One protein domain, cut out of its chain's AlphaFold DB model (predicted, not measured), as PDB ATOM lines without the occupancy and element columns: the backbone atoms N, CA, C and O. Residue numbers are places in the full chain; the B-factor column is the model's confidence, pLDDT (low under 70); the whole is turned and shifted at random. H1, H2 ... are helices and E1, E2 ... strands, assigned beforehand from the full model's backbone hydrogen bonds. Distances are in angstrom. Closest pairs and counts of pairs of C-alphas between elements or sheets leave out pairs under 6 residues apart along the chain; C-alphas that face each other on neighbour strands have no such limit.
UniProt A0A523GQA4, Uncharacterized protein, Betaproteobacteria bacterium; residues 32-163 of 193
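AT A GLANCE: This is residues 32 to 163 of the 193 residues of an uncharacterized protein of Betaproteobacteria bacterium (UniProt A0A523GQA4). A long helical hairpin, H3 and H4, reaches out to one end of an elongated model, and the inner half of H4 runs on into a loose head of short helices, where H2 and H6 pack on it and H1 meets both. H5 sits at the other end, touching no helix, and strand E1 runs beside H4. The printed part has 132 residues with one named strand and six named helices, in the order E1, H1, H2, H3, H4, H5, H6, and its class is mostly helix. It is loose, with a radius of gyration of the C-alphas of 17.4 A, and its outline is a rod spanning 57 by 28 by 28 A.

IN THESE COORDINATES: E1, residues 32 to 37, begins at C-alpha 32 (328.536, 303.986, 339.894) and is 15.4 A long. H1 is residues 58 to 67, 14.3 A, and H2 is residues 77 to 83. H3, residues 86 to 101, is 22.2 A long. H4, residues 107 to 128, is the longest helix, 31.3 A from C-alpha 107 (325.184, 295.482, 333.513) to C-alpha 128. H5 is residues 136 to 144, 12.3 A. H6, residues 155 to 161, ends at C-alpha 161 (315.695, 308.495, 353.499).

HOW THE PARTS SIT: H3 and H4 form a helical hairpin: they touch, closest at the C-alphas of Gly 96 and Met 110, 5.2 A, at a shallow tilt of 17 degrees, opposite ways, with residues 107 to 117 of H4 alone. H2 touches residues 118 to 126 of H4 alone, closest at the C-alphas of Gly 81 and Thr 122, 4.8 A, at a steep tilt of 52 degrees. H6 touches residues 123 to 127 of H4 alone, closest at the C-alphas of Lys 123 and Leu 159, 5.7 A, at a shallow tilt of 18 degrees, opposite ways. H1 touches H6 at a steep tilt of 64 degrees, with the C-alphas of Ile 58 and Met 158 closest, 6.8 A. H1 and H2 only just touch, with 3 pairs of C-alphas within 8 A, the closest being Glu 66 and Ala 77, 6.4 A. The helix packing is part aligned, part crossed: 2 of these 5 pairs are at a shallow tilt. H5 is apart from H4 and H6. E1 pairs with no named strand, but residues 36 to 37 pair antiparallel with residues 162 to 163; its closest C-alphas to H4 are Thr 35 and Lys 119, 6.2 A. In H1 to H6 every O i to N i+4 pair is within hydrogen-bond range.

THE WHOLE: The two C-alphas farthest apart are those of Gly 103 and Ile 137, 58.0 A. The printed part has no cut. The link from E1 to H1, residues 38 to 57, is long. The mean pLDDT of the printed part is 73.6; under 70 are residues 32 to 33, 38 to 60, 131, 145 to 158 and 160.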
ATOM      1  N   TRP A  32     328.455 303.803 338.450       68.06
ATOM      2  CA  TRP A  32     328.536 303.986 339.894       68.06
ATOM      3  C   TRP A  32     327.207 303.608 340.533       68.06
ATOM      4  O   TRP A  32     326.147 303.950 340.010       68.06
ATOM      5  N   VAL A  33     327.258 302.932 341.677       69.00
ATOM      6  CA  VAL A  33     326.077 302.638 342.491       69.00
ATOM      7  C   VAL A  33     326.271 303.284 343.851       69.00
ATOM      8  O   VAL A  33     327.166 302.893 344.596       69.00
ATOM      9  N   ASP A  34     325.417 304.249 344.176       71.88
ATOM     10  CA  ASP A  34     325.375 304.865 345.498       71.88
ATOM     11  C   ASP A  34     324.147 304.328 346.246       71.88
ATOM     12  O   ASP A  34     323.010 304.549 345.823       71.88
ATOM     13  N   THR A  35     324.368 303.653 347.377       72.25
ATOM     14  CA  THR A  35     323.309 303.221 348.304       72.25
ATOM     15  C   THR A  35     323.543 303.855 349.669       72.25
ATOM     16  O   THR A  35     324.613 303.704 350.251       72.25
ATOM     17  N   GLY A  36     322.547 304.564 350.201       72.19
ATOM     18  CA  GLY A  36     322.673 305.270 351.477       72.19
ATOM     19  C   GLY A  36     321.615 306.353 351.651       72.19
ATOM     20  O   GLY A  36     320.545 306.293 351.046       72.19
ATOM     21  N   ILE A  37     321.898 307.357 352.479       70.88
ATOM     22  CA  ILE A  37     321.043 308.545 352.604       70.88
ATOM     23  C   ILE A  37     321.544 309.609 351.630       70.88
ATOM     24  O   ILE A  37     322.587 310.223 351.845       70.88
ATOM     25  N   LEU A  38     320.792 309.819 350.550       62.81
ATOM     26  CA  LEU A  38     321.115 310.789 349.504       62.81
ATOM     27  C   LEU A  38     320.431 312.136 349.822       62.81
ATOM     28  O   LEU A  38     319.221 312.194 350.035       62.81
ATOM     29  N   GLN A  39     321.183 313.241 349.873       57.53
ATOM     30  CA  GLN A  39     320.615 314.596 350.007       57.53
ATOM     31  C   GLN A  39     320.118 315.046 348.617       57.53
ATOM     32  O   GLN A  39     320.934 315.061 347.694       57.53
ATOM     33  N   PRO A  40     318.807 315.316 348.408       50.62
ATOM     34  CA  PRO A  40     317.897 316.038 349.310       50.62
ATOM     35  C   PRO A  40     316.784 315.187 349.965       50.62
ATOM     36  O   PRO A  40     315.939 315.718 350.679       50.62
ATOM     37  N   GLN A  41     316.770 313.863 349.796       47.41
ATOM     38  CA  GLN A  41     315.763 312.984 350.428       47.41
ATOM     39  C   GLN A  41     315.974 312.831 351.947       47.41
ATOM     40  O   GLN A  41     315.089 312.371 352.665       47.41
ATOM     41  N   GLY A  42     317.141 313.253 352.442       44.53
ATOM     42  CA  GLY A  42     317.498 313.325 353.857       44.53
ATOM     43  C   GLY A  42     317.317 314.702 354.516       44.53
ATOM     44  O   GLY A  42     317.980 314.958 355.515       44.53
ATOM     45  N   SER A  43     316.515 315.615 353.960       46.66
ATOM     46  CA  SER A  43     316.522 317.031 354.389       46.66
ATOM     47  C   SER A  43     315.743 317.347 355.670       46.66
ATOM     48  O   SER A  43     315.877 318.454 356.175       46.66
ATOM     49  N   GLN A  44     314.928 316.434 356.206       49.56
ATOM     50  CA  GLN A  44     314.111 316.729 357.391       49.56
ATOM     51  C   GLN A  44     314.025 315.531 358.343       49.56
ATOM     52  O   GLN A  44     313.460 314.485 358.013       49.56
ATOM     53  N   LEU A  45     314.589 315.688 359.543       50.62
ATOM     54  CA  LEU A  45     314.379 314.766 360.660       50.62
ATOM     55  C   LEU A  45     313.033 315.034 361.363       50.62
ATOM     56  O   LEU A  45     312.527 316.155 361.325       50.62
ATOM     57  N   PRO A  46     312.472 314.028 362.058       45.56
ATOM     58  CA  PRO A  46     311.471 314.236 363.091       45.56
ATOM     59  C   PRO A  46     312.137 314.726 364.392       45.56
ATOM     60  O   PRO A  46     313.308 314.456 364.653       45.56
ATOM     61  N   MET A  47     311.357 315.436 365.208       41.97
ATOM     62  CA  MET A  47     311.752 316.139 366.441       41.97
ATOM     63  C   MET A  47     312.621 315.306 367.408       41.97
ATOM     64  O   MET A  47     312.206 314.234 367.859       41.97
ATOM     65  N   TRP A  48     313.781 315.836 367.817       40.16
ATOM     66  CA  TRP A  48     314.654 315.245 368.843       40.16
ATOM     67  C   TRP A  48     314.467 315.990 370.170       40.16
ATOM     68  O   TRP A  48     314.399 317.210 370.189       40.16
ATOM     69  N   LYS A  49     314.306 315.276 371.293       40.03
ATOM     70  CA  LYS A  49     314.031 315.858 372.632       40.03
ATOM     71  C   LYS A  49     312.826 316.818 372.759       40.03
ATOM     72  O   LYS A  49     312.605 317.340 373.838       40.03
ATOM     73  N   GLY A  50     311.979 316.949 371.736       37.25
ATOM     74  CA  GLY A  50     310.860 317.908 371.756       37.25
ATOM     75  C   GLY A  50     311.191 319.251 371.102       37.25
ATOM     76  O   GLY A  50     310.318 320.102 371.035       37.25
ATOM     77  N   GLU A  51     312.394 319.404 370.545       35.22
ATOM     78  CA  GLU A  51     312.786 320.582 369.777       35.22
ATOM     79  C   GLU A  51     313.133 320.195 368.335       35.22
ATOM     80  O   GLU A  51     313.693 319.130 368.040       35.22
ATOM     81  N   VAL A  52     312.749 321.064 367.401       39.44
ATOM     82  CA  VAL A  52     313.103 320.927 365.991       39.44
ATOM     83  C   VAL A  52     314.542 321.411 365.840       39.44
ATOM     84  O   VAL A  52     314.774 322.610 365.727       39.44
ATOM     85  N   GLN A  53     315.517 320.502 365.802       47.03
ATOM     86  CA  GLN A  53     316.820 320.855 365.235       47.03
ATOM     87  C   GLN A  53     316.639 320.983 363.721       47.03
ATOM     88  O   GLN A  53     316.723 320.001 362.987       47.03
ATOM     89  N   ARG A  54     316.307 322.199 363.272       44.03
ATOM     90  CA  ARG A  54     316.050 322.536 361.862       44.03
ATOM     91  C   ARG A  54     317.303 322.426 360.982       44.03
ATOM     92  O   ARG A  54     317.172 322.432 359.762       44.03
ATOM     93  N   ASP A  55     318.479 322.239 361.588       48.59
ATOM     94  CA  ASP A  55     319.751 322.575 360.941       48.59
ATOM     95  C   ASP A  55     320.658 321.365 360.636       48.59
ATOM     96  O   ASP A  55     321.656 321.515 359.935       48.59
ATOM     97  N   ALA A  56     320.329 320.153 361.109       52.53
ATOM     98  CA  ALA A  56     321.145 318.951 360.882       52.53
ATOM     99  C   ALA A  56     320.493 317.984 359.862       52.53
ATOM    100  O   ALA A  56     319.436 317.409 360.144       52.53
ATOM    101  N   PRO A  57     321.112 317.731 358.690       65.94
ATOM    102  CA  PRO A  57     320.596 316.778 357.706       65.94
ATOM    103  C   PRO A  57     320.512 315.341 358.253       65.94
ATOM    104  O   PRO A  57     321.402 314.893 358.975       65.94
ATOM    105  N   ILE A  58     319.526 314.543 357.811       67.12
ATOM    106  CA  ILE A  58     319.371 313.117 358.188       67.12
ATOM    107  C   ILE A  58     320.660 312.326 357.923       67.12
ATOM    108  O   ILE A  58     320.997 311.422 358.681       67.12
ATOM    109  N   ALA A  59     321.400 312.676 356.867       67.44
ATOM    110  CA  ALA A  59     322.687 312.060 356.549       67.44
ATOM    111  C   ALA A  59     323.725 312.247 357.671       67.44
ATOM    112  O   ALA A  59     324.445 311.311 357.999       67.44
ATOM    113  N   GLN A  60     323.772 313.432 358.286       68.94
ATOM    114  CA  GLN A  60     324.674 313.732 359.399       68.94
ATOM    115  C   GLN A  60     324.270 312.956 360.654       68.94
ATOM    116  O   GLN A  60     325.114 312.375 361.330       68.94
ATOM    117  N   TYR A  61     322.969 312.860 360.923       71.00
ATOM    118  CA  TYR A  61     322.459 312.057 362.031       71.00
ATOM    119  C   TYR A  61     322.700 310.554 361.838       71.00
ATOM    120  O   TYR A  61     323.036 309.845 362.783       71.00
ATOM    121  N   ALA A  62     322.555 310.045 360.617       74.69
ATOM    122  CA  ALA A  62     322.891 308.662 360.308       74.69
ATOM    123  C   ALA A  62     324.390 308.395 360.442       74.69
ATOM    124  O   ALA A  62     324.759 307.358 360.977       74.69
ATOM    125  N   TRP A  63     325.235 309.351 360.048       75.81
ATOM    126  CA  TRP A  63     326.674 309.270 360.279       75.81
ATOM    127  C   TRP A  63     327.005 309.189 361.770       75.81
ATOM    128  O   TRP A  63     327.703 308.274 362.184       75.81
ATOM    129  N   TRP A  64     326.445 310.074 362.600       74.25
ATOM    130  CA  TRP A  64     326.649 310.020 364.052       74.25
ATOM    131  C   TRP A  64     326.139 308.733 364.694       74.25
ATOM    132  O   TRP A  64     326.722 308.279 365.671       74.25
ATOM    133  N   ASN A  65     325.073 308.133 364.161       78.06
ATOM    134  CA  ASN A  65     324.679 306.799 364.598       78.06
ATOM    135  C   ASN A  65     325.704 305.757 364.160       78.06
ATOM    136  O   ASN A  65     326.072 304.932 364.977       78.06
ATOM    137  N   GLU A  66     326.205 305.810 362.928       79.19
ATOM    138  CA  GLU A  66     327.159 304.831 362.403       79.19
ATOM    139  C   GLU A  66     328.480 304.823 363.190       79.19
ATOM    140  O   GLU A  66     328.938 303.759 363.603       79.19
ATOM    141  N   VAL A  67     329.067 306.002 363.439       80.19
ATOM    142  CA  VAL A  67     330.389 306.135 364.084       80.19
ATOM    143  C   VAL A  67     330.334 306.422 365.585       80.19
ATOM    144  O   VAL A  67     331.352 306.332 366.267       80.19
ATOM    145  N   GLY A  68     329.155 306.741 366.120       77.62
ATOM    146  CA  GLY A  68     328.992 307.186 367.500       77.62
ATOM    147  C   GLY A  68     329.422 308.639 367.724       77.62
ATOM    148  O   GLY A  68     329.873 309.356 366.829       77.62
ATOM    149  N   THR A  69     329.257 309.098 368.958       79.06
ATOM    150  CA  THR A  69     329.715 310.401 369.450       79.06
ATOM    151  C   THR A  69     330.355 310.224 370.828       79.06
ATOM    152  O   THR A  69     330.363 309.128 371.383       79.06
ATOM    153  N   LYS A  70     330.846 311.312 371.435       75.81
ATOM    154  CA  LYS A  70     331.416 311.282 372.795       75.81
ATOM    155  C   LYS A  70     330.466 310.680 373.846       75.81
ATOM    156  O   LYS A  70     330.929 310.136 374.839       75.81
ATOM    157  N   THR A  71     329.152 310.802 373.653       72.94
ATOM    158  CA  THR A  71     328.128 310.391 374.630       72.94
ATOM    159  C   THR A  71     327.154 309.341 374.100       72.94
ATOM    160  O   THR A  71     326.303 308.864 374.849       72.94
ATOM    161  N   ILE A  72     327.248 308.982 372.817       72.25
ATOM    162  CA  ILE A  72     326.369 308.008 372.172       72.25
ATOM    163  C   ILE A  72     327.251 306.929 371.545       72.25
ATOM    164  O   ILE A  72     328.060 307.254 370.679       72.25
ATOM    165  N   PRO A  73     327.106 305.655 371.934       78.81
ATOM    166  CA  PRO A  73     327.915 304.598 371.348       78.81
ATOM    167  C   PRO A  73     327.567 304.376 369.863       78.81
ATOM    168  O   PRO A  73     326.435 304.658 369.448       78.81
ATOM    169  N   PRO A  74     328.519 303.860 369.064       82.25
ATOM    170  CA  PRO A  74     328.301 303.565 367.654       82.25
ATOM    171  C   PRO A  74     327.217 302.503 367.460       82.25
ATOM    172  O   PRO A  74     327.096 301.536 368.212       82.25
ATOM    173  N   ARG A  75     326.435 302.696 366.405       83.25
ATOM    174  CA  ARG A  75     325.346 301.849 365.925       83.25
ATOM    175  C   ARG A  75     325.529 301.616 364.421       83.25
ATOM    176  O   ARG A  75     324.796 302.226 363.636       83.25
ATOM    177  N   PRO A  76     326.511 300.786 364.011       84.88
ATOM    178  CA  PRO A  76     326.941 300.651 362.619       84.88
ATOM    179  C   PRO A  76     325.949 299.857 361.750       84.88
ATOM    180  O   PRO A  76     326.265 298.805 361.189       84.88
ATOM    181  N   ALA A  77     324.703 300.322 361.662       82.31
ATOM    182  CA  ALA A  77     323.627 299.638 360.962       82.31
ATOM    183  C   ALA A  77     323.879 299.573 359.447       82.31
ATOM    184  O   ALA A  77     323.476 298.597 358.804       82.31
ATOM    185  N   PHE A  78     324.549 300.568 358.857       80.94
ATOM    186  CA  PHE A  78     324.875 300.548 357.429       80.94
ATOM    187  C   PHE A  78     325.968 299.521 357.129       80.94
ATOM    188  O   PHE A  78     325.760 298.652 356.275       80.94
ATOM    189  N   ALA A  79     327.083 299.565 357.862       82.81
ATOM    190  CA  ALA A  79     328.176 298.611 357.723       82.81
ATOM    191  C   ALA A  79     327.698 297.185 358.006       82.81
ATOM    192  O   ALA A  79     327.895 296.296 357.179       82.81
ATOM    193  N   GLN A  80     326.972 296.962 359.106       84.12
ATOM    194  CA  GLN A  80     326.449 295.639 359.451       84.12
ATOM    195  C   GLN A  80     325.475 295.111 358.388       84.12
ATOM    196  O   GLN A  80     325.524 293.932 358.028       84.12
ATOM    197  N   GLY A  81     324.627 295.981 357.827       84.00
ATOM    198  CA  GLY A  81     323.696 295.616 356.760       84.00
ATOM    199  C   GLY A  81     324.401 295.084 355.512       84.00
ATOM    200  O   GLY A  81     323.911 294.139 354.891       84.00
ATOM    201  N   MET A  82     325.566 295.638 355.174       81.94
ATOM    202  CA  MET A  82     326.388 295.170 354.058       81.94
ATOM    203  C   MET A  82     327.198 293.927 354.421       81.94
ATOM    204  O   MET A  82     327.115 292.925 353.711       81.94
ATOM    205  N   THR A  83     327.914 293.947 355.545       86.06
ATOM    206  CA  THR A  83     328.788 292.845 355.976       86.06
ATOM    207  C   THR A  83     328.016 291.538 356.143       86.06
ATOM    208  O   THR A  83     328.431 290.505 355.618       86.06
ATOM    209  N   LEU A  84     326.833 291.569 356.769       88.31
ATOM    210  CA  LEU A  84     325.996 290.372 356.947       88.31
ATOM    211  C   LEU A  84     325.417 289.825 355.634       88.31
ATOM    212  O   LEU A  84     324.974 288.676 355.582       88.31
ATOM    213  N   ASN A  85     325.383 290.632 354.572       89.44
ATOM    214  CA  ASN A  85     324.806 290.248 353.286       89.44
ATOM    215  C   ASN A  85     325.844 290.157 352.157       89.44
ATOM    216  O   ASN A  85     325.449 289.951 351.009       89.44
ATOM    217  N   LEU A  86     327.147 290.209 352.465       88.88
ATOM    218  CA  LEU A  86     328.224 290.154 351.472       88.88
ATOM    219  C   LEU A  86     328.125 288.908 350.579       88.88
ATOM    220  O   LEU A  86     328.045 289.025 349.360       88.88
ATOM    221  N   LYS A  87     327.961 287.719 351.172       90.50
ATOM    222  CA  LYS A  87     327.780 286.466 350.409       90.50
ATOM    223  C   LYS A  87     326.547 286.491 349.496       90.50
ATOM    224  O   LYS A  87     326.553 285.937 348.398       90.50
ATOM    225  N   LYS A  88     325.454 287.134 349.933       90.44
ATOM    226  CA  LYS A  88     324.239 287.279 349.107       90.44
ATOM    227  C   LYS A  88     324.475 288.252 347.957       90.44
ATOM    228  O   LYS A  88     323.953 288.030 346.867       90.44
ATOM    229  N   TYR A  89     325.242 289.312 348.202       89.06
ATOM    230  CA  TYR A  89     325.646 290.276 347.190       89.06
ATOM    231  C   TYR A  89     326.514 289.624 346.112       89.06
ATOM    232  O   TYR A  89     326.202 289.742 344.928       89.06
ATOM    233  N   GLU A  90     327.533 288.863 346.509       88.56
ATOM    234  CA  GLU A  90     328.390 288.096 345.596       88.56
ATOM    235  C   GLU A  90     327.565 287.126 344.753       88.56
ATOM    236  O   GLU A  90     327.635 287.154 343.525       88.56
ATOM    237  N   LYS A  91     326.688 286.332 345.387       92.00
ATOM    238  CA  LYS A  91     325.814 285.387 344.677       92.00
ATOM    239  C   LYS A  91     324.918 286.082 343.646       92.00
ATOM    240  O   LYS A  91     324.778 285.582 342.531       92.00
ATOM    241  N   LYS A  92     324.310 287.222 343.996       90.19
ATOM    242  CA  LYS A  92     323.468 288.000 343.070       90.19
ATOM    243  C   LYS A  92     324.271 288.594 341.918       90.19
ATOM    244  O   LYS A  92     323.828 288.516 340.776       90.19
ATOM    245  N   THR A  93     325.453 289.124 342.207       90.69
ATOM    246  CA  THR A  93     326.358 289.678 341.194       90.69
ATOM    247  C   THR A  93     326.801 288.586 340.224       90.69
ATOM    248  O   THR A  93     326.683 288.755 339.017       90.69
ATOM    249  N   MET A  94     327.200 287.416 340.729       91.88
ATOM    250  CA  MET A  94     327.571 286.273 339.892       91.88
ATOM    251  C   MET A  94     326.407 285.772 339.032       91.88
ATOM    252  O   MET A  94     326.610 285.433 337.870       91.88
ATOM    253  N   ALA A  95     325.184 285.749 339.565       92.31
ATOM    254  CA  ALA A  95     323.999 285.405 338.782       92.31
ATOM    255  C   ALA A  95     323.731 286.426 337.661       92.31
ATOM    256  O   ALA A  95     323.457 286.030 336.530       92.31
ATOM    257  N   GLY A  96     323.874 287.724 337.946       90.62
ATOM    258  CA  GLY A  96     323.763 288.783 336.942       90.62
ATOM    259  C   GLY A  96     324.836 288.682 335.857       90.62
ATOM    260  O   GLY A  96     324.510 288.727 334.676       90.62
ATOM    261  N   MET A  97     326.092 288.442 336.239       89.81
ATOM    262  CA  MET A  97     327.193 288.236 335.293       89.81
ATOM    263  C   MET A  97     326.977 287.008 334.408       89.81
ATOM    264  O   MET A  97     327.205 287.081 333.205       89.81
ATOM    265  N   ARG A  98     326.481 285.897 334.968       91.25
ATOM    266  CA  ARG A  98     326.103 284.710 334.181       91.25
ATOM    267  C   ARG A  98     324.965 285.004 333.210       91.25
ATOM    268  O   ARG A  98     325.009 284.536 332.080       91.25
ATOM    269  N   SER A  99     323.970 285.787 333.626       91.56
ATOM    270  CA  SER A  99     322.896 286.228 332.734       91.56
ATOM    271  C   SER A  99     323.471 287.008 331.550       91.56
ATOM    272  O   SER A  99     323.192 286.651 330.410       91.56
ATOM    273  N   ILE A 100     324.333 287.996 331.813       90.25
ATOM    274  CA  ILE A 100     324.972 288.819 330.774       90.25
ATOM    275  C   ILE A 100     325.818 287.951 329.838       90.25
ATOM    276  O   ILE A 100     325.726 288.088 328.620       90.25
ATOM    277  N   TYR A 101     326.599 287.024 330.396       88.69
ATOM    278  CA  TYR A 101     327.392 286.067 329.627       88.69
ATOM    279  C   TYR A 101     326.516 285.217 328.694       88.69
ATOM    280  O   TYR A 101     326.867 284.992 327.543       88.69
ATOM    281  N   ASN A 102     325.331 284.806 329.141       89.69
ATOM    282  CA  ASN A 102     324.384 284.047 328.322       89.69
ATOM    283  C   ASN A 102     323.578 284.922 327.339       89.69
ATOM    284  O   ASN A 102     322.632 284.433 326.726       89.69
ATOM    285  N   GLY A 103     323.910 286.211 327.197       84.50
ATOM    286  CA  GLY A 103     323.195 287.154 326.333       84.50
ATOM    287  C   GLY A 103     321.876 287.675 326.917       84.50
ATOM    288  O   GLY A 103     321.106 288.324 326.212       84.50
ATOM    289  N   GLY A 104     321.602 287.407 328.198       79.81
ATOM    290  CA  GLY A 104     320.410 287.858 328.912       79.81
ATOM    291  C   GLY A 104     320.683 289.051 329.834       79.81
ATOM    292  O   GLY A 104     321.539 288.998 330.716       79.81
ATOM    293  N   GLY A 105     319.892 290.116 329.716       82.44
ATOM    294  CA  GLY A 105     319.996 291.293 330.587       82.44
ATOM    295  C   GLY A 105     321.154 292.226 330.219       82.44
ATOM    296  O   GLY A 105     321.571 292.288 329.069       82.44
ATOM    297  N   GLY A 106     321.637 292.997 331.195       85.88
ATOM    298  CA  GLY A 106     322.714 293.972 331.003       85.88
ATOM    299  C   GLY A 106     323.296 294.448 332.330       85.88
ATOM    300  O   GLY A 106     322.687 294.261 333.390       85.88
ATOM    301  N   ILE A 107     324.469 295.080 332.288       83.69
ATOM    302  CA  ILE A 107     325.184 295.482 333.513       83.69
ATOM    303  C   ILE A 107     324.358 296.489 334.330       83.69
ATOM    304  O   ILE A 107     324.276 296.366 335.550       83.69
ATOM    305  N   ASN A 108     323.655 297.424 333.682       82.19
ATOM    306  CA  ASN A 108     322.772 298.372 334.375       82.19
ATOM    307  C   ASN A 108     321.638 297.675 335.141       82.19
ATOM    308  O   ASN A 108     321.316 298.070 336.260       82.19
ATOM    309  N   LEU A 109     321.055 296.620 334.563       84.81
ATOM    310  CA  LEU A 109     319.981 295.854 335.196       84.81
ATOM    311  C   LEU A 109     320.499 295.083 336.416       84.81
ATOM    312  O   LEU A 109     319.867 295.088 337.472       84.81
ATOM    313  N   MET A 110     321.675 294.460 336.287       89.00
ATOM    314  CA  MET A 110     322.349 293.798 337.405       89.00
ATOM    315  C   MET A 110     322.641 294.790 338.538       89.00
ATOM    316  O   MET A 110     322.354 294.506 339.702       89.00
ATOM    317  N   LEU A 111     323.193 295.960 338.207       86.00
ATOM    318  CA  LEU A 111     323.551 296.983 339.186       86.00
ATOM    319  C   LEU A 111     322.321 297.576 339.882       86.00
ATOM    320  O   LEU A 111     322.353 297.733 341.100       86.00
ATOM    321  N   ASP A 112     321.218 297.816 339.170       84.75
ATOM    322  CA  ASP A 112     319.949 298.256 339.768       84.75
ATOM    323  C   ASP A 112     319.360 297.200 340.724       84.75
ATOM    324  O   ASP A 112     318.958 297.514 341.849       84.75
ATOM    325  N   ALA A 113     319.378 295.921 340.337       86.38
ATOM    326  CA  ALA A 113     318.927 294.825 341.197       86.38
ATOM    327  C   ALA A 113     319.780 294.702 342.476       86.38
ATOM    328  O   ALA A 113     319.258 294.480 343.581       86.38
ATOM    329  N   ASN A 114     321.092 294.883 342.339       86.81
ATOM    330  CA  ASN A 114     322.029 294.931 343.452       86.81
ATOM    331  C   ASN A 114     321.761 296.141 344.359       86.81
ATOM    332  O   ASN A 114     321.640 295.970 345.572       86.81
ATOM    333  N   ALA A 115     321.565 297.332 343.791       83.38
ATOM    334  CA  ALA A 115     321.271 298.567 344.516       83.38
ATOM    335  C   ALA A 115     319.970 298.460 345.339       83.38
ATOM    336  O   ALA A 115     319.940 298.767 346.534       83.38
ATOM    337  N   LYS A 116     318.902 297.908 344.744       86.38
ATOM    338  CA  LYS A 116     317.633 297.607 345.436       86.38
ATOM    339  C   LYS A 116     317.822 296.635 346.602       86.38
ATOM    340  O   LYS A 116     317.204 296.799 347.657       86.38
ATOM    341  N   SER A 117     318.684 295.634 346.428       88.81
ATOM    342  CA  SER A 117     318.990 294.647 347.470       88.81
ATOM    343  C   SER A 117     319.741 295.280 348.635       88.81
ATOM    344  O   SER A 117     319.316 295.120 349.777       88.81
ATOM    345  N   GLN A 118     320.783 296.065 348.346       85.50
ATOM    346  CA  GLN A 118     321.533 296.820 349.350       85.50
ATOM    347  C   GLN A 118     320.607 297.750 350.142       85.50
ATOM    348  O   GLN A 118     320.575 297.682 351.366       85.50
ATOM    349  N   LYS A 119     319.750 298.525 349.459       84.69
ATOM    350  CA  LYS A 119     318.738 299.382 350.100       84.69
ATOM    351  C   LYS A 119     317.835 298.594 351.052       84.69
ATOM    352  O   LYS A 119     317.553 299.055 352.157       84.69
ATOM    353  N   SER A 120     317.366 297.419 350.632       86.69
ATOM    354  CA  SER A 120     316.526 296.551 351.465       86.69
ATOM    355  C   SER A 120     317.271 296.050 352.707       86.69
ATOM    356  O   SER A 120     316.754 296.155 353.820       86.69
ATOM    357  N   TRP A 121     318.511 295.580 352.546       88.12
ATOM    358  CA  TRP A 121     319.343 295.098 353.650       88.12
ATOM    359  C   TRP A 121     319.697 296.199 354.643       88.12
ATOM    360  O   TRP A 121     319.571 295.985 355.844       88.12
ATOM    361  N   THR A 122     320.040 297.396 354.169       84.81
ATOM    362  CA  THR A 122     320.264 298.565 355.027       84.81
ATOM    363  C   THR A 122     319.010 298.911 355.828       84.81
ATOM    364  O   THR A 122     319.084 299.097 357.040       84.81
ATOM    365  N   LYS A 123     317.827 298.929 355.194       84.44
ATOM    366  CA  LYS A 123     316.558 299.158 355.910       84.44
ATOM    367  C   LYS A 123     316.280 298.075 356.948       84.44
ATOM    368  O   LYS A 123     315.804 298.383 358.037       84.44
ATOM    369  N   GLN A 124     316.553 296.815 356.621       85.25
ATOM    370  CA  GLN A 124     316.379 295.707 357.552       85.25
ATOM    371  C   GLN A 124     317.345 295.815 358.735       85.25
ATOM    372  O   GLN A 124     316.917 295.615 359.866       85.25
ATOM    373  N   SER A 125     318.601 296.178 358.478       85.50
ATOM    374  CA  SER A 125     319.612 296.401 359.508       85.50
ATOM    375  C   SER A 125     319.179 297.511 360.465       85.50
ATOM    376  O   SER A 125     319.040 297.259 361.652       85.50
ATOM    377  N   ILE A 126     318.777 298.682 359.952       79.75
ATOM    378  CA  ILE A 126     318.248 299.796 360.768       79.75
ATOM    379  C   ILE A 126     317.040 299.373 361.622       79.75
ATOM    380  O   ILE A 126     316.889 299.836 362.751       79.75
ATOM    381  N   ARG A 127     316.154 298.516 361.094       79.31
ATOM    382  CA  ARG A 127     314.978 298.017 361.833       79.31
ATOM    383  C   ARG A 127     315.341 297.047 362.950       79.31
ATOM    384  O   ARG A 127     314.683 297.068 363.980       79.31
ATOM    385  N   LYS A 128     316.310 296.167 362.697       78.12
ATOM    386  CA  LYS A 128     316.694 295.077 363.601       78.12
ATOM    387  C   LYS A 128     317.810 295.457 364.569       78.12
ATOM    388  O   LYS A 128     318.123 294.662 365.439       78.12
ATOM    389  N   PHE A 129     318.407 296.634 364.408       76.12
ATOM    390  CA  PHE A 129     319.494 297.089 365.258       76.12
ATOM    391  C   PHE A 129     318.990 297.339 366.688       76.12
ATOM    392  O   PHE A 129     318.231 298.281 366.937       76.12
ATOM    393  N   ASP A 130     319.411 296.481 367.612       73.19
ATOM    394  CA  ASP A 130     318.943 296.392 368.999       73.19
ATOM    395  C   ASP A 130     320.064 296.578 370.040       73.19
ATOM    396  O   ASP A 130     319.780 296.741 371.228       73.19
ATOM    397  N   SER A 131     321.323 296.664 369.600       69.56
ATOM    398  CA  SER A 131     322.486 296.827 370.474       69.56
ATOM    399  C   SER A 131     323.478 297.857 369.935       69.56
ATOM    400  O   SER A 131     323.885 297.732 368.786       69.56
ATOM    401  N   PRO A 132     323.937 298.837 370.735       71.56
ATOM    402  CA  PRO A 132     323.650 299.033 372.158       71.56
ATOM    403  C   PRO A 132     322.290 299.690 372.421       71.56
ATOM    404  O   PRO A 132     321.898 300.651 371.741       71.56
ATOM    405  N   MET A 133     321.612 299.197 373.464       74.19
ATOM    406  CA  MET A 133     320.294 299.665 373.894       74.19
ATOM    407  C   MET A 133     320.243 301.180 374.146       74.19
ATOM    408  O   MET A 133     321.230 301.835 374.489       74.19
ATOM    409  N   ASN A 134     319.052 301.753 373.979       72.31
ATOM    410  CA  ASN A 134     318.792 303.147 374.308       72.31
ATOM    411  C   ASN A 134     318.815 303.324 375.825       72.31
ATOM    412  O   ASN A 134     318.392 302.436 376.563       72.31
ATOM    413  N   SER A 135     319.262 304.496 376.285       74.62
ATOM    414  CA  SER A 135     319.228 304.809 377.715       74.62
ATOM    415  C   SER A 135     317.790 304.702 378.261       74.62
ATOM    416  O   SER A 135     316.841 305.015 377.528       74.62
ATOM    417  N   PRO A 136     317.594 304.347 379.545       78.31
ATOM    418  CA  PRO A 136     316.263 304.277 380.153       78.31
ATOM    419  C   PRO A 136     315.465 305.582 380.018       78.31
ATOM    420  O   PRO A 136     314.254 305.561 379.809       78.31
ATOM    421  N   ILE A 137     316.148 306.731 380.072       78.94
ATOM    422  CA  ILE A 137     315.539 308.056 379.883       78.94
ATOM    423  C   ILE A 137     315.008 308.200 378.452       78.94
ATOM    424  O   ILE A 137     313.888 308.667 378.249       78.94
ATOM    425  N   THR A 138     315.782 307.769 377.454       72.75
ATOM    426  CA  THR A 138     315.367 307.783 376.045       72.75
ATOM    427  C   THR A 138     314.176 306.857 375.804       72.75
ATOM    428  O   THR A 138     313.253 307.244 375.093       72.75
ATOM    429  N   LEU A 139     314.155 305.666 376.412       74.81
ATOM    430  CA  LEU A 139     313.026 304.734 376.315       74.81
ATOM    431  C   LEU A 139     311.749 305.333 376.916       74.81
ATOM    432  O   LEU A 139     310.744 305.419 376.215       74.81
ATOM    433  N   LYS A 140     311.821 305.885 378.135       75.69
ATOM    434  CA  LYS A 140     310.690 306.589 378.767       75.69
ATOM    435  C   LYS A 140     310.178 307.753 377.913       75.69
ATOM    436  O   LYS A 140     308.975 307.975 377.809       75.69
ATOM    437  N   GLN A 141     311.072 308.515 377.278       73.38
ATOM    438  CA  GLN A 141     310.677 309.598 376.368       73.38
ATOM    439  C   GLN A 141     309.999 309.082 375.094       73.38
ATOM    440  O   GLN A 141     309.066 309.720 374.608       73.38
ATOM    441  N   LYS A 142     310.451 307.952 374.544       71.38
ATOM    442  CA  LYS A 142     309.820 307.314 373.383       71.38
ATOM    443  C   LYS A 142     308.440 306.757 373.720       71.38
ATOM    444  O   LYS A 142     307.512 306.954 372.941       71.38
ATOM    445  N   GLU A 143     308.293 306.121 374.878       74.81
ATOM    446  CA  GLU A 143     307.010 305.620 375.386       74.81
ATOM    447  C   GLU A 143     306.001 306.754 375.564       74.81
ATOM    448  O   GLU A 143     304.908 306.682 375.010       74.81
ATOM    449  N   LYS A 144     306.406 307.864 376.201       76.19
ATOM    450  CA  LYS A 144     305.572 309.076 376.316       76.19
ATOM    451  C   LYS A 144     305.115 309.641 374.965       76.19
ATOM    452  O   LYS A 144     304.110 310.335 374.907       76.19
ATOM    453  N   LYS A 145     305.854 309.369 373.887       68.00
ATOM    454  CA  LYS A 145     305.553 309.826 372.521       68.00
ATOM    455  C   LYS A 145     304.832 308.771 371.672       68.00
ATOM    456  O   LYS A 145     304.704 308.970 370.466       68.00
ATOM    457  N   GLY A 146     304.425 307.639 372.254       65.81
ATOM    458  CA  GLY A 146     303.774 306.543 371.529       65.81
ATOM    459  C   GLY A 146     304.684 305.820 370.526       65.81
ATOM    460  O   GLY A 146     304.197 305.153 369.622       65.81
ATOM    461  N   GLN A 147     306.010 305.960 370.649       63.25
ATOM    462  CA  GLN A 147     306.991 305.394 369.706       63.25
ATOM    463  C   GLN A 147     307.505 304.001 370.108       63.25
ATOM    464  O   GLN A 147     308.256 303.391 369.348       63.25
ATOM    465  N   GLY A 148     307.137 303.510 371.296       64.75
ATOM    466  CA  GLY A 148     307.508 302.187 371.806       64.75
ATOM    467  C   GLY A 148     309.015 301.952 372.010       64.75
ATOM    468  O   GLY A 148     309.855 302.852 371.884       64.75
ATOM    469  N   SER A 149     309.363 300.700 372.324       60.84
ATOM    470  CA  SER A 149     310.736 300.256 372.615       60.84
ATOM    471  C   SER A 149     311.606 300.095 371.362       60.84
ATOM    472  O   SER A 149     312.817 300.300 371.428       60.84
ATOM    473  N   SER A 150     311.009 299.852 370.191       58.03
ATOM    474  CA  SER A 150     311.731 299.600 368.937       58.03
ATOM    475  C   SER A 150     311.375 300.585 367.823       58.03
ATOM    476  O   SER A 150     310.222 300.991 367.716       58.03
ATOM    477  N   PRO A 151     312.326 300.942 366.941       57.00
ATOM    478  CA  PRO A 151     313.766 300.632 366.978       57.00
ATOM    479  C   PRO A 151     314.604 301.727 367.669       57.00
ATOM    480  O   PRO A 151     314.108 302.816 367.974       57.00
ATOM    481  N   LEU A 152     315.879 301.422 367.946       56.38
ATOM    482  CA  LEU A 152     316.816 302.310 368.655       56.38
ATOM    483  C   LEU A 152     317.080 303.632 367.932       56.38
ATOM    484  O   LEU A 152     317.239 304.678 368.560       56.38
ATOM    485  N   ILE A 153     317.089 303.562 366.609       58.28
ATOM    486  CA  ILE A 153     317.273 304.672 365.688       58.28
ATOM    487  C   ILE A 153     315.896 305.275 365.376       58.28
ATOM    488  O   ILE A 153     314.926 304.531 365.248       58.28
ATOM    489  N   ALA A 154     315.791 306.599 365.212       56.69
ATOM    490  CA  ALA A 154     314.574 307.264 364.729       56.69
ATOM    491  C   ALA A 154     314.208 306.766 363.310       56.69
ATOM    492  O   ALA A 154     314.583 307.344 362.288       56.69
ATOM    493  N   SER A 155     313.527 305.625 363.239       56.84
ATOM    494  CA  SER A 155     313.483 304.790 362.040       56.84
ATOM    495  C   SER A 155     312.551 305.295 360.969       56.84
ATOM    496  O   SER A 155     312.829 305.063 359.801       56.84
ATOM    497  N   GLY A 156     311.474 305.997 361.316       63.41
ATOM    498  CA  GLY A 156     310.489 306.439 360.330       63.41
ATOM    499  C   GLY A 156     311.134 307.245 359.200       63.41
ATOM    500  O   GLY A 156     311.072 306.852 358.035       63.41
ATOM    501  N   SER A 157     311.813 308.337 359.544       64.56
ATOM    502  CA  SER A 157     312.441 309.211 358.548       64.56
ATOM    503  C   SER A 157     313.752 308.649 358.011       64.56
ATOM    504  O   SER A 157     314.019 308.787 356.821       64.56
ATOM    505  N   MET A 158     314.540 307.939 358.827       68.12
ATOM    506  CA  MET A 158     315.784 307.337 358.341       68.12
ATOM    507  C   MET A 158     315.520 306.223 357.323       68.12
ATOM    508  O   MET A 158     316.137 306.206 356.264       68.12
ATOM    509  N   LEU A 159     314.539 305.347 357.572       71.38
ATOM    510  CA  LEU A 159     314.129 304.302 356.627       71.38
ATOM    511  C   LEU A 159     313.534 304.875 355.339       71.38
ATOM    512  O   LEU A 159     313.665 304.251 354.281       71.38
ATOM    513  N   LYS A 160     312.851 306.023 355.418       69.88
ATOM    514  CA  LYS A 160     312.355 306.747 354.237       69.88
ATOM    515  C   LYS A 160     313.508 307.353 353.433       69.88
ATOM    516  O   LYS A 160     313.466 307.293 352.210       69.88
ATOM    517  N   ALA A 161     314.544 307.841 354.111       71.81
ATOM    518  CA  ALA A 161     315.695 308.495 353.499       71.81
ATOM    519  C   ALA A 161     316.726 307.534 352.878       71.81
ATOM    520  O   ALA A 161     317.514 307.968 352.038       71.81
ATOM    521  N   VAL A 162     316.731 306.240 353.239       73.12
ATOM    522  CA  VAL A 162     317.581 305.252 352.549       73.12
ATOM    523  C   VAL A 162     317.113 305.089 351.102       73.12
ATOM    524  O   VAL A 162     316.009 304.593 350.830       73.12
ATOM    525  N   SER A 163     317.994 305.451 350.179       77.00
ATOM    526  CA  SER A 163     317.797 305.433 348.738       77.00
ATOM    527  C   SER A 163     318.977 304.756 348.037       77.00
ATOM    528  O   SER A 163     319.997 304.444 348.653       77.00
TER     529      SER A 163